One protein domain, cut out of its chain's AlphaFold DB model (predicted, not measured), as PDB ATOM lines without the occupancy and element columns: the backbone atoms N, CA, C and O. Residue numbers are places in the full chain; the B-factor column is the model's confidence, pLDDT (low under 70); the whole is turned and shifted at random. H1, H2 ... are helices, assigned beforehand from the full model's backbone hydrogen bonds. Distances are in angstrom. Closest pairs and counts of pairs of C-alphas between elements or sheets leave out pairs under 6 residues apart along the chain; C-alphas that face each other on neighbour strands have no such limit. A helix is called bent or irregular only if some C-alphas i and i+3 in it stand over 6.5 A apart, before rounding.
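AT A GLANCE: This is residues 7 to 70 of the 72 residues of an uncharacterized protein of Pseudomonas sp. SST3 (UniProt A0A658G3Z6). H3 is the middle helix, with H2 folded against it in a helical hairpin and H4 crossing it on another side; beyond H2, residues 7 to 13 of H1 stick out as an arm. The printed part has 64 residues with four named helices, H1 to H4 in chain order, and no named strand: all helix. It is compact, with a radius of gyration of the C-alphas of 12.3 A and spans of 35 by 25 by 23 A.

IN THESE COORDINATES: H3, residues 35 to 50, is 22.6 A long and irregular: C-alphas 36 and 39 are 8.8 A apart. H2 is residues 22 to 33, 16.1 A; H4 is residues 56 to 67, 16.3 A, ending at C-alpha 67 (89.246, -19.421, 97.056). H1, residues 7 to 19, 18.2 A, begins at C-alpha 7 (76.314, -26.532, 116.947).

HOW THE PARTS SIT: H3 touches H2 with its residues 38 to 45, closest C-alphas Ser 29 and His 41, 5.9 A, opposite ways at 35.3 degrees, only just a steep tilt. H3 touches H4 with its residues 39 to 46, closest C-alphas Thr 39 and Val 60, 6.2 A, at a steep tilt of 56 degrees. H1 and H2 are close but not clearly touching, closest C-alphas Trp 17 and Asn 23, 7.8 A. Every O i to N i+4 pair is within hydrogen-bond range in H1, H2 and H4; in H3, 10 of 12.

THE WHOLE: The printed part has no cut, its three links are tight, and no printed residue is under 70 in pLDDT.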
ATOM      1  N   GLU A   7      75.486 -25.323 116.902       88.69
ATOM      2  CA  GLU A   7      76.314 -26.532 116.947       88.69
ATOM      3  C   GLU A   7      75.584 -27.695 116.274       88.69
ATOM      4  O   GLU A   7      76.094 -28.282 115.325       88.69
ATOM      5  N   TYR A   8      74.323 -27.913 116.647       88.19
ATOM      6  CA  TYR A   8      73.493 -28.943 116.026       88.19
ATOM      7  C   TYR A   8      73.263 -28.691 114.524       88.19
ATOM      8  O   TYR A   8      73.225 -29.627 113.726       88.19
ATOM      9  N   GLY A   9      73.130 -27.425 114.113       90.00
ATOM     10  CA  GLY A   9      73.064 -27.039 112.702       90.00
ATOM     11  C   GLY A   9      74.313 -27.447 111.924       90.00
ATOM     12  O   GLY A   9      74.203 -28.099 110.885       90.00
ATOM     13  N   ILE A  10      75.489 -27.123 112.455       90.88
ATOM     14  CA  ILE A  10      76.781 -27.461 111.852       90.88
ATOM     15  C   ILE A  10      76.973 -28.982 111.795       90.88
ATOM     16  O   ILE A  10      77.283 -29.522 110.733       90.88
ATOM     17  N   GLU A  11      76.730 -29.690 112.898       93.62
ATOM     18  CA  GLU A  11      76.848 -31.149 112.963       93.62
ATOM     19  C   GLU A  11      75.922 -31.835 111.959       93.62
ATOM     20  O   GLU A  11      76.352 -32.721 111.222       93.62
ATOM     21  N   SER A  12      74.665 -31.389 111.864       93.50
ATOM     22  CA  SER A  12      73.708 -31.957 110.912       93.50
ATOM     23  C   SER A  12      74.152 -31.783 109.456       93.50
ATOM     24  O   SER A  12      73.955 -32.692 108.644       93.50
ATOM     25  N   ALA A  13      74.809 -30.664 109.130       92.56
ATOM     26  CA  ALA A  13      75.373 -30.433 107.806       92.56
ATOM     27  C   ALA A  13      76.539 -31.392 107.518       92.56
ATOM     28  O   ALA A  13      76.553 -32.015 106.458       92.56
ATOM     29  N   PHE A  14      77.467 -31.572 108.467       95.12
ATOM     30  CA  PHE A  14      78.580 -32.519 108.317       95.12
ATOM     31  C   PHE A  14      78.107 -33.971 108.208       95.12
ATOM     32  O   PHE A  14      78.587 -34.703 107.344       95.12
ATOM     33  N   VAL A  15      77.136 -34.381 109.029       96.19
ATOM     34  CA  VAL A  15      76.558 -35.730 108.970       96.19
ATOM     35  C   VAL A  15      75.922 -35.979 107.607       96.19
ATOM     36  O   VAL A  15      76.209 -36.995 106.976       96.19
ATOM     37  N   TRP A  16      75.099 -35.050 107.111       95.62
ATOM     38  CA  TRP A  16      74.495 -35.194 105.786       95.62
ATOM     39  C   TRP A  16      75.557 -35.255 104.683       95.62
ATOM     40  O   TRP A  16      75.447 -36.071 103.768       95.62
ATOM     41  N   TRP A  17      76.593 -34.419 104.778       96.50
ATOM     42  CA  TRP A  17      77.692 -34.369 103.816       96.50
ATOM     43  C   TRP A  17      78.431 -35.706 103.710       96.50
ATOM     44  O   TRP A  17      78.662 -36.200 102.602       96.50
ATOM     45  N   GLU A  18      78.741 -36.310 104.859       97.06
ATOM     46  CA  GLU A  18      79.408 -37.608 104.952       97.06
ATOM     47  C   GLU A  18      78.507 -38.738 104.449       97.06
ATOM     48  O   GLU A  18      78.906 -39.504 103.578       97.06
ATOM     49  N   MET A  19      77.249 -38.788 104.903       96.81
ATOM     50  CA  MET A  19      76.274 -39.798 104.461       96.81
ATOM     51  C   MET A  19      76.044 -39.797 102.943       96.81
ATOM     52  O   MET A  19      75.591 -40.796 102.385       96.81
ATOM     53  N   ASN A  20      76.325 -38.678 102.273       95.94
ATOM     54  CA  ASN A  20      76.182 -38.525 100.830       95.94
ATOM     55  C   ASN A  20      77.508 -38.635 100.064       95.94
ATOM     56  O   ASN A  20      77.516 -38.348  98.863       95.94
ATOM     57  N   ASP A  21      78.609 -39.045 100.701       97.12
ATOM     58  CA  ASP A  21      79.938 -39.167 100.084       97.12
ATOM     59  C   ASP A  21      80.363 -37.895  99.323       97.12
ATOM     60  O   ASP A  21      80.957 -37.954  98.234       97.12
ATOM     61  N   MET A  22      80.012 -36.712  99.840       96.38
ATOM     62  CA  MET A  22      80.148 -35.464  99.083       96.38
ATOM     63  C   MET A  22      81.599 -35.160  98.709       96.38
ATOM     64  O   MET A  22      81.858 -34.765  97.574       96.38
ATOM     65  N   ASN A  23      82.558 -35.445  99.592       95.75
ATOM     66  CA  ASN A  23      83.987 -35.253  99.319       95.75
ATOM     67  C   ASN A  23      84.459 -36.060  98.098       95.75
ATOM     68  O   ASN A  23      85.161 -35.541  97.230       95.75
ATOM     69  N   LYS A  24      84.009 -37.314  97.970       96.62
ATOM     70  CA  LYS A  24      84.331 -38.169  96.819       96.62
ATOM     71  C   LYS A  24      83.715 -37.629  95.527       96.62
ATOM     72  O   LYS A  24      84.354 -37.660  94.476       96.62
ATOM     73  N   LYS A  25      82.473 -37.139  95.591       95.62
ATOM     74  CA  LYS A  25      81.764 -36.563  94.436       95.62
ATOM     75  C   LYS A  25      82.388 -35.239  93.985       95.62
ATOM     76  O   LYS A  25      82.551 -35.038  92.784       95.62
ATOM     77  N   ILE A  26      82.786 -34.389  94.931       94.12
ATOM     78  CA  ILE A  26      83.499 -33.130  94.678       94.12
ATOM     79  C   ILE A  26      84.826 -33.410  93.998       94.12
ATOM     80  O   ILE A  26      85.058 -32.875  92.920       94.12
ATOM     81  N   LEU A  27      85.642 -34.310  94.555       93.94
ATOM     82  CA  LEU A  27      86.922 -34.676  93.956       93.94
ATOM     83  C   LEU A  27      86.736 -35.187  92.521       93.94
ATOM     84  O   LEU A  27      87.424 -34.738  91.611       93.94
ATOM     85  N   LYS A  28      85.750 -36.065  92.294       94.50
ATOM     86  CA  LYS A  28      85.434 -36.575  90.953       94.50
ATOM     87  C   LYS A  28      85.026 -35.462  89.980       94.50
ATOM     88  O   LYS A  28      85.490 -35.468  88.842       94.50
ATOM     89  N   SER A  29      84.148 -34.545  90.394       93.94
ATOM     90  CA  SER A  29      83.731 -33.414  89.551       93.94
ATOM     91  C   SER A  29      84.918 -32.496  89.263       93.94
ATOM     92  O   SER A  29      85.182 -32.183  88.105       93.94
ATOM     93  N   TYR A  30      85.695 -32.146  90.284       91.38
ATOM     94  CA  TYR A  30      86.855 -31.277  90.146       91.38
ATOM     95  C   TYR A  30      87.916 -31.875  89.212       91.38
ATOM     96  O   TYR A  30      88.380 -31.193  88.306       91.38
ATOM     97  N   SER A  31      88.229 -33.171  89.318       91.69
ATOM     98  CA  SER A  31      89.151 -33.836  88.382       91.69
ATOM     99  C   SER A  31      88.655 -33.844  86.930       91.69
ATOM    100  O   SER A  31      89.469 -33.899  86.015       91.69
ATOM    101  N   ALA A  32      87.337 -33.803  86.702       91.81
ATOM    102  CA  ALA A  32      86.751 -33.795  85.361       91.81
ATOM    103  C   ALA A  32      86.613 -32.384  84.763       91.81
ATOM    104  O   ALA A  32      86.712 -32.222  83.548       91.81
ATOM    105  N   ARG A  33      86.333 -31.374  85.594       89.38
ATOM    106  CA  ARG A  33      86.126 -29.981  85.162       89.38
ATOM    107  C   ARG A  33      87.410 -29.160  85.197       89.38
ATOM    108  O   ARG A  33      87.614 -28.342  84.301       89.38
ATOM    109  N   THR A  34      88.278 -29.434  86.172       86.00
ATOM    110  CA  THR A  34      89.490 -28.677  86.526       86.00
ATOM    111  C   THR A  34      89.203 -27.213  86.887       86.00
ATOM    112  O   THR A  34      88.066 -26.750  86.786       86.00
ATOM    113  N   GLU A  35      90.238 -26.470  87.283       81.50
ATOM    114  CA  GLU A  35      90.136 -25.033  87.590       81.50
ATOM    115  C   GLU A  35      89.587 -24.201  86.424       81.50
ATOM    116  O   GLU A  35      88.844 -23.246  86.624       81.50
ATOM    117  N   SER A  36      89.869 -24.588  85.174       84.25
ATOM    118  CA  SER A  36      89.409 -23.821  84.010       84.25
ATOM    119  C   SER A  36      87.887 -23.837  83.816       84.25
ATOM    120  O   SER A  36      87.379 -23.112  82.964       84.25
ATOM    121  N   ASN A  37      87.149 -24.686  84.542       89.50
ATOM    122  CA  ASN A  37      85.695 -24.787  84.436       89.50
ATOM    123  C   ASN A  37      85.007 -24.885  85.808       89.50
ATOM    124  O   ASN A  37      84.122 -25.719  86.043       89.50
ATOM    125  N   ILE A  38      85.421 -24.003  86.713       87.00
ATOM    126  CA  ILE A  38      84.952 -23.978  88.095       87.00
ATOM    127  C   ILE A  38      83.445 -23.718  88.232       87.00
ATOM    128  O   ILE A  38      82.775 -24.377  89.025       87.00
ATOM    129  N   THR A  39      82.857 -22.869  87.386       91.06
ATOM    130  CA  THR A  39      81.404 -22.629  87.380       91.06
ATOM    131  C   THR A  39      80.619 -23.924  87.164       91.06
ATOM    132  O   THR A  39      79.631 -24.179  87.853       91.06
ATOM    133  N   THR A  40      81.074 -24.784  86.245       92.44
ATOM    134  CA  THR A  40      80.421 -26.079  86.006       92.44
ATOM    135  C   THR A  40      80.686 -27.055  87.154       92.44
ATOM    136  O   THR A  40      79.794 -27.821  87.508       92.44
ATOM    137  N   HIS A  41      81.862 -27.003  87.786       93.19
ATOM    138  CA  HIS A  41      82.133 -27.774  89.002       93.19
ATOM    139  C   HIS A  41      81.148 -27.423  90.131       93.19
ATOM    140  O   HIS A  41      80.489 -28.309  90.680       93.19
ATOM    141  N   VAL A  42      80.964 -26.134  90.427       92.81
ATOM    142  CA  VAL A  42      80.012 -25.668  91.451       92.81
ATOM    143  C   VAL A  42      78.569 -26.040  91.080       92.81
ATOM    144  O   VAL A  42      77.768 -26.371  91.962       92.81
ATOM    145  N   ALA A  43      78.229 -26.051  89.787       92.31
ATOM    146  CA  ALA A  43      76.924 -26.496  89.297       92.31
ATOM    147  C   ALA A  43      76.684 -28.000  89.510       92.31
ATOM    148  O   ALA A  43      75.602 -28.386  89.968       92.31
ATOM    149  N   ASP A  44      77.687 -28.844  89.235       92.25
ATOM    150  CA  ASP A  44      77.624 -30.289  89.480       92.25
ATOM    151  C   ASP A  44      77.361 -30.557  90.977       92.25
ATOM    152  O   ASP A  44      76.448 -31.304  91.334       92.25
ATOM    153  N   VAL A  45      78.109 -29.889  91.866       92.75
ATOM    154  CA  VAL A  45      77.952 -30.022  93.326       92.75
ATOM    155  C   VAL A  45      76.589 -29.500  93.789       92.75
ATOM    156  O   VAL A  45      75.889 -30.177  94.544       92.75
ATOM    157  N   SER A  46      76.161 -28.339  93.289       92.75
ATOM    158  CA  SER A  46      74.853 -27.741  93.593       92.75
ATOM    159  C   SER A  46      73.683 -28.652  93.236       92.75
ATOM    160  O   SER A  46      72.703 -28.727  93.980       92.75
ATOM    161  N   THR A  47      73.802 -29.368  92.119       92.56
ATOM    162  CA  THR A  47      72.782 -30.308  91.654       92.56
ATOM    163  C   THR A  47      72.668 -31.509  92.590       92.56
ATOM    164  O   THR A  47      71.563 -31.981  92.841       92.56
ATOM    165  N   ILE A  48      73.781 -31.970  93.166       91.81
ATOM    166  CA  ILE A  48      73.769 -33.057  94.155       91.81
ATOM    167  C   ILE A  48      73.111 -32.596  95.460       91.81
ATOM    168  O   ILE A  48      72.309 -33.330  96.029       91.81
ATOM    169  N   VAL A  49      73.437 -31.387  95.926       90.50
ATOM    170  CA  VAL A  49      72.940 -30.863  97.209       90.50
ATOM    171  C   VAL A  49      71.453 -30.512  97.154       90.50
ATOM    172  O   VAL A  49      70.732 -30.778  98.110       90.50
ATOM    173  N   ASN A  50      70.983 -29.910  96.057       85.88
ATOM    174  CA  ASN A  50      69.645 -29.311  96.005       85.88
ATOM    175  C   ASN A  50      68.800 -29.737  94.792       85.88
ATOM    176  O   ASN A  50      67.782 -29.112  94.505       85.88
ATOM    177  N   GLY A  51      69.230 -30.748  94.033       79.88
ATOM    178  CA  GLY A  51      68.500 -31.251  92.863       79.88
ATOM    179  C   GLY A  51      68.433 -30.287  91.674       79.88
ATOM    180  O   GLY A  51      67.692 -30.542  90.727       79.88
ATOM    181  N   GLY A  52      69.176 -29.175  91.699       84.12
ATOM    182  CA  GLY A  52      69.150 -28.177  90.632       84.12
ATOM    183  C   GLY A  52      70.080 -26.986  90.858       84.12
ATOM    184  O   GLY A  52      70.905 -26.970  91.773       84.12
ATOM    185  N   THR A  53      69.924 -25.968  90.009       81.69
ATOM    186  CA  THR A  53      70.832 -24.810  89.892       81.69
ATOM    187  C   THR A  53      70.256 -23.506  90.451       81.69
ATOM    188  O   THR A  53      70.794 -22.430  90.196       81.69
ATOM    189  N   ILE A  54      69.154 -23.567  91.206       86.31
ATOM    190  CA  ILE A  54      68.613 -22.388  91.899       86.31
ATOM    191  C   ILE A  54      69.653 -21.906  92.921       86.31
ATOM    192  O   ILE A  54      70.127 -22.699  93.740       86.31
ATOM    193  N   GLY A  55      70.002 -20.619  92.863       88.06
ATOM    194  CA  GLY A  55      71.040 -20.016  93.704       88.06
ATOM    195  C   GLY A  55      72.478 -20.336  93.269       88.06
ATOM    196  O   GLY A  55      73.402 -20.236  94.073       88.06
ATOM    197  N   LEU A  56      72.681 -20.829  92.038       90.38
ATOM    198  CA  LEU A  56      74.015 -21.152  91.522       90.38
ATOM    199  C   LEU A  56      74.941 -19.924  91.423       90.38
ATOM    200  O   LEU A  56      76.088 -20.066  91.844       90.38
ATOM    201  N   PRO A  57      74.509 -18.747  90.917       91.69
ATOM    202  CA  PRO A  57      75.371 -17.565  90.862       91.69
ATOM    203  C   PRO A  57      75.969 -17.196  92.225       91.69
ATOM    204  O   PRO A  57      77.177 -17.019  92.334       91.69
ATOM    205  N   GLU A  58      75.150 -17.195  93.276       93.62
ATOM    206  CA  GLU A  58      75.554 -16.864  94.644       93.62
ATOM    207  C   GLU A  58      76.541 -17.895  95.212       93.62
ATOM    208  O   GLU A  58      77.477 -17.554  95.932       93.62
ATOM    209  N   ARG A  59      76.370 -19.179  94.869       91.94
ATOM    210  CA  ARG A  59      77.296 -20.247  95.283       91.94
ATOM    211  C   ARG A  59      78.633 -20.169  94.558       91.94
ATOM    212  O   ARG A  59      79.655 -20.464  95.171       91.94
ATOM    213  N   VAL A  60      78.631 -19.795  93.278       91.94
ATOM    214  CA  VAL A  60      79.861 -19.565  92.507       91.94
ATOM    215  C   VAL A  60      80.610 -18.367  93.084       91.94
ATOM    216  O   VAL A  60      81.796 -18.481  93.367       91.94
ATOM    217  N   GLU A  61      79.919 -17.257  93.344       93.31
ATOM    218  CA  GLU A  61      80.516 -16.067  93.961       93.31
ATOM    219  C   GLU A  61      81.111 -16.365  95.347       93.31
ATOM    220  O   GLU A  61      82.239 -15.963  95.643       93.31
ATOM    221  N   LEU A  62      80.391 -17.124  96.181       92.50
ATOM    222  CA  LEU A  62      80.895 -17.559  97.484       92.50
ATOM    223  C   LEU A  62      82.129 -18.457  97.344       92.50
ATOM    224  O   LEU A  62      83.094 -18.282  98.086       92.50
ATOM    225  N   PHE A  63      82.109 -19.406  96.405       90.62
ATOM    226  CA  PHE A  63      83.246 -20.285  96.149       90.62
ATOM    227  C   PHE A  63      84.495 -19.485  95.760       90.62
ATOM    228  O   PHE A  63      85.549 -19.668  96.365       90.62
ATOM    229  N   GLU A  64      84.370 -18.559  94.809       90.25
ATOM    230  CA  GLU A  64      85.478 -17.702  94.368       90.25
ATOM    231  C   GLU A  64      86.006 -16.810  95.495       90.25
ATOM    232  O   GLU A  64      87.217 -16.678  95.673       90.25
ATOM    233  N   SER A  65      85.105 -16.249  96.306       91.50
ATOM    234  CA  SER A  65      85.478 -15.418  97.454       91.50
ATOM    235  C   SER A  65      86.287 -16.203  98.485       91.50
ATOM    236  O   SER A  65      87.285 -15.703  98.996       91.50
ATOM    237  N   LEU A  66      85.884 -17.445  98.777       90.12
ATOM    238  CA  LEU A  66      86.622 -18.329  99.680       90.12
ATOM    239  C   LEU A  66      87.958 -18.767  99.074       90.12
ATOM    240  O   LEU A  66      88.956 -18.779  99.787       90.12
ATOM    241  N   ARG A  67      88.004 -19.081  97.771       85.00
ATOM    242  CA  ARG A  67      89.246 -19.421  97.056       85.00
ATOM    243  C   ARG A  67      90.274 -18.295  97.168       85.00
ATOM    244  O   ARG A  67      91.418 -18.556  97.530       85.00
ATOM    245  N   GLY A  68      89.848 -17.049  96.962       86.50
ATOM    246  CA  GLY A  68      90.709 -15.870  97.089       86.50
ATOM    247  C   GLY A  68      91.312 -15.657  98.485       86.50
ATOM    248  O   GLY A  68      92.295 -14.934  98.605       86.50
ATOM    249  N   LEU A  69      90.780 -16.293  99.539       87.56
ATOM    250  CA  LEU A  69      91.383 -16.256 100.880       87.56
ATOM    251  C   LEU A  69      92.594 -17.189 101.024       87.56
ATOM    252  O   LEU A  69      93.396 -16.998 101.938       87.56
ATOM    253  N   PHE A  70      92.709 -18.209 100.169       78.75
ATOM    254  CA  PHE A  70      93.758 -19.232 100.241       78.75
ATOM    255  C   PHE A  70      94.849 -19.066  99.176       78.75
ATOM    256  O   PHE A  70      95.911 -19.673  99.305       78.75
TER     257      PHE A  70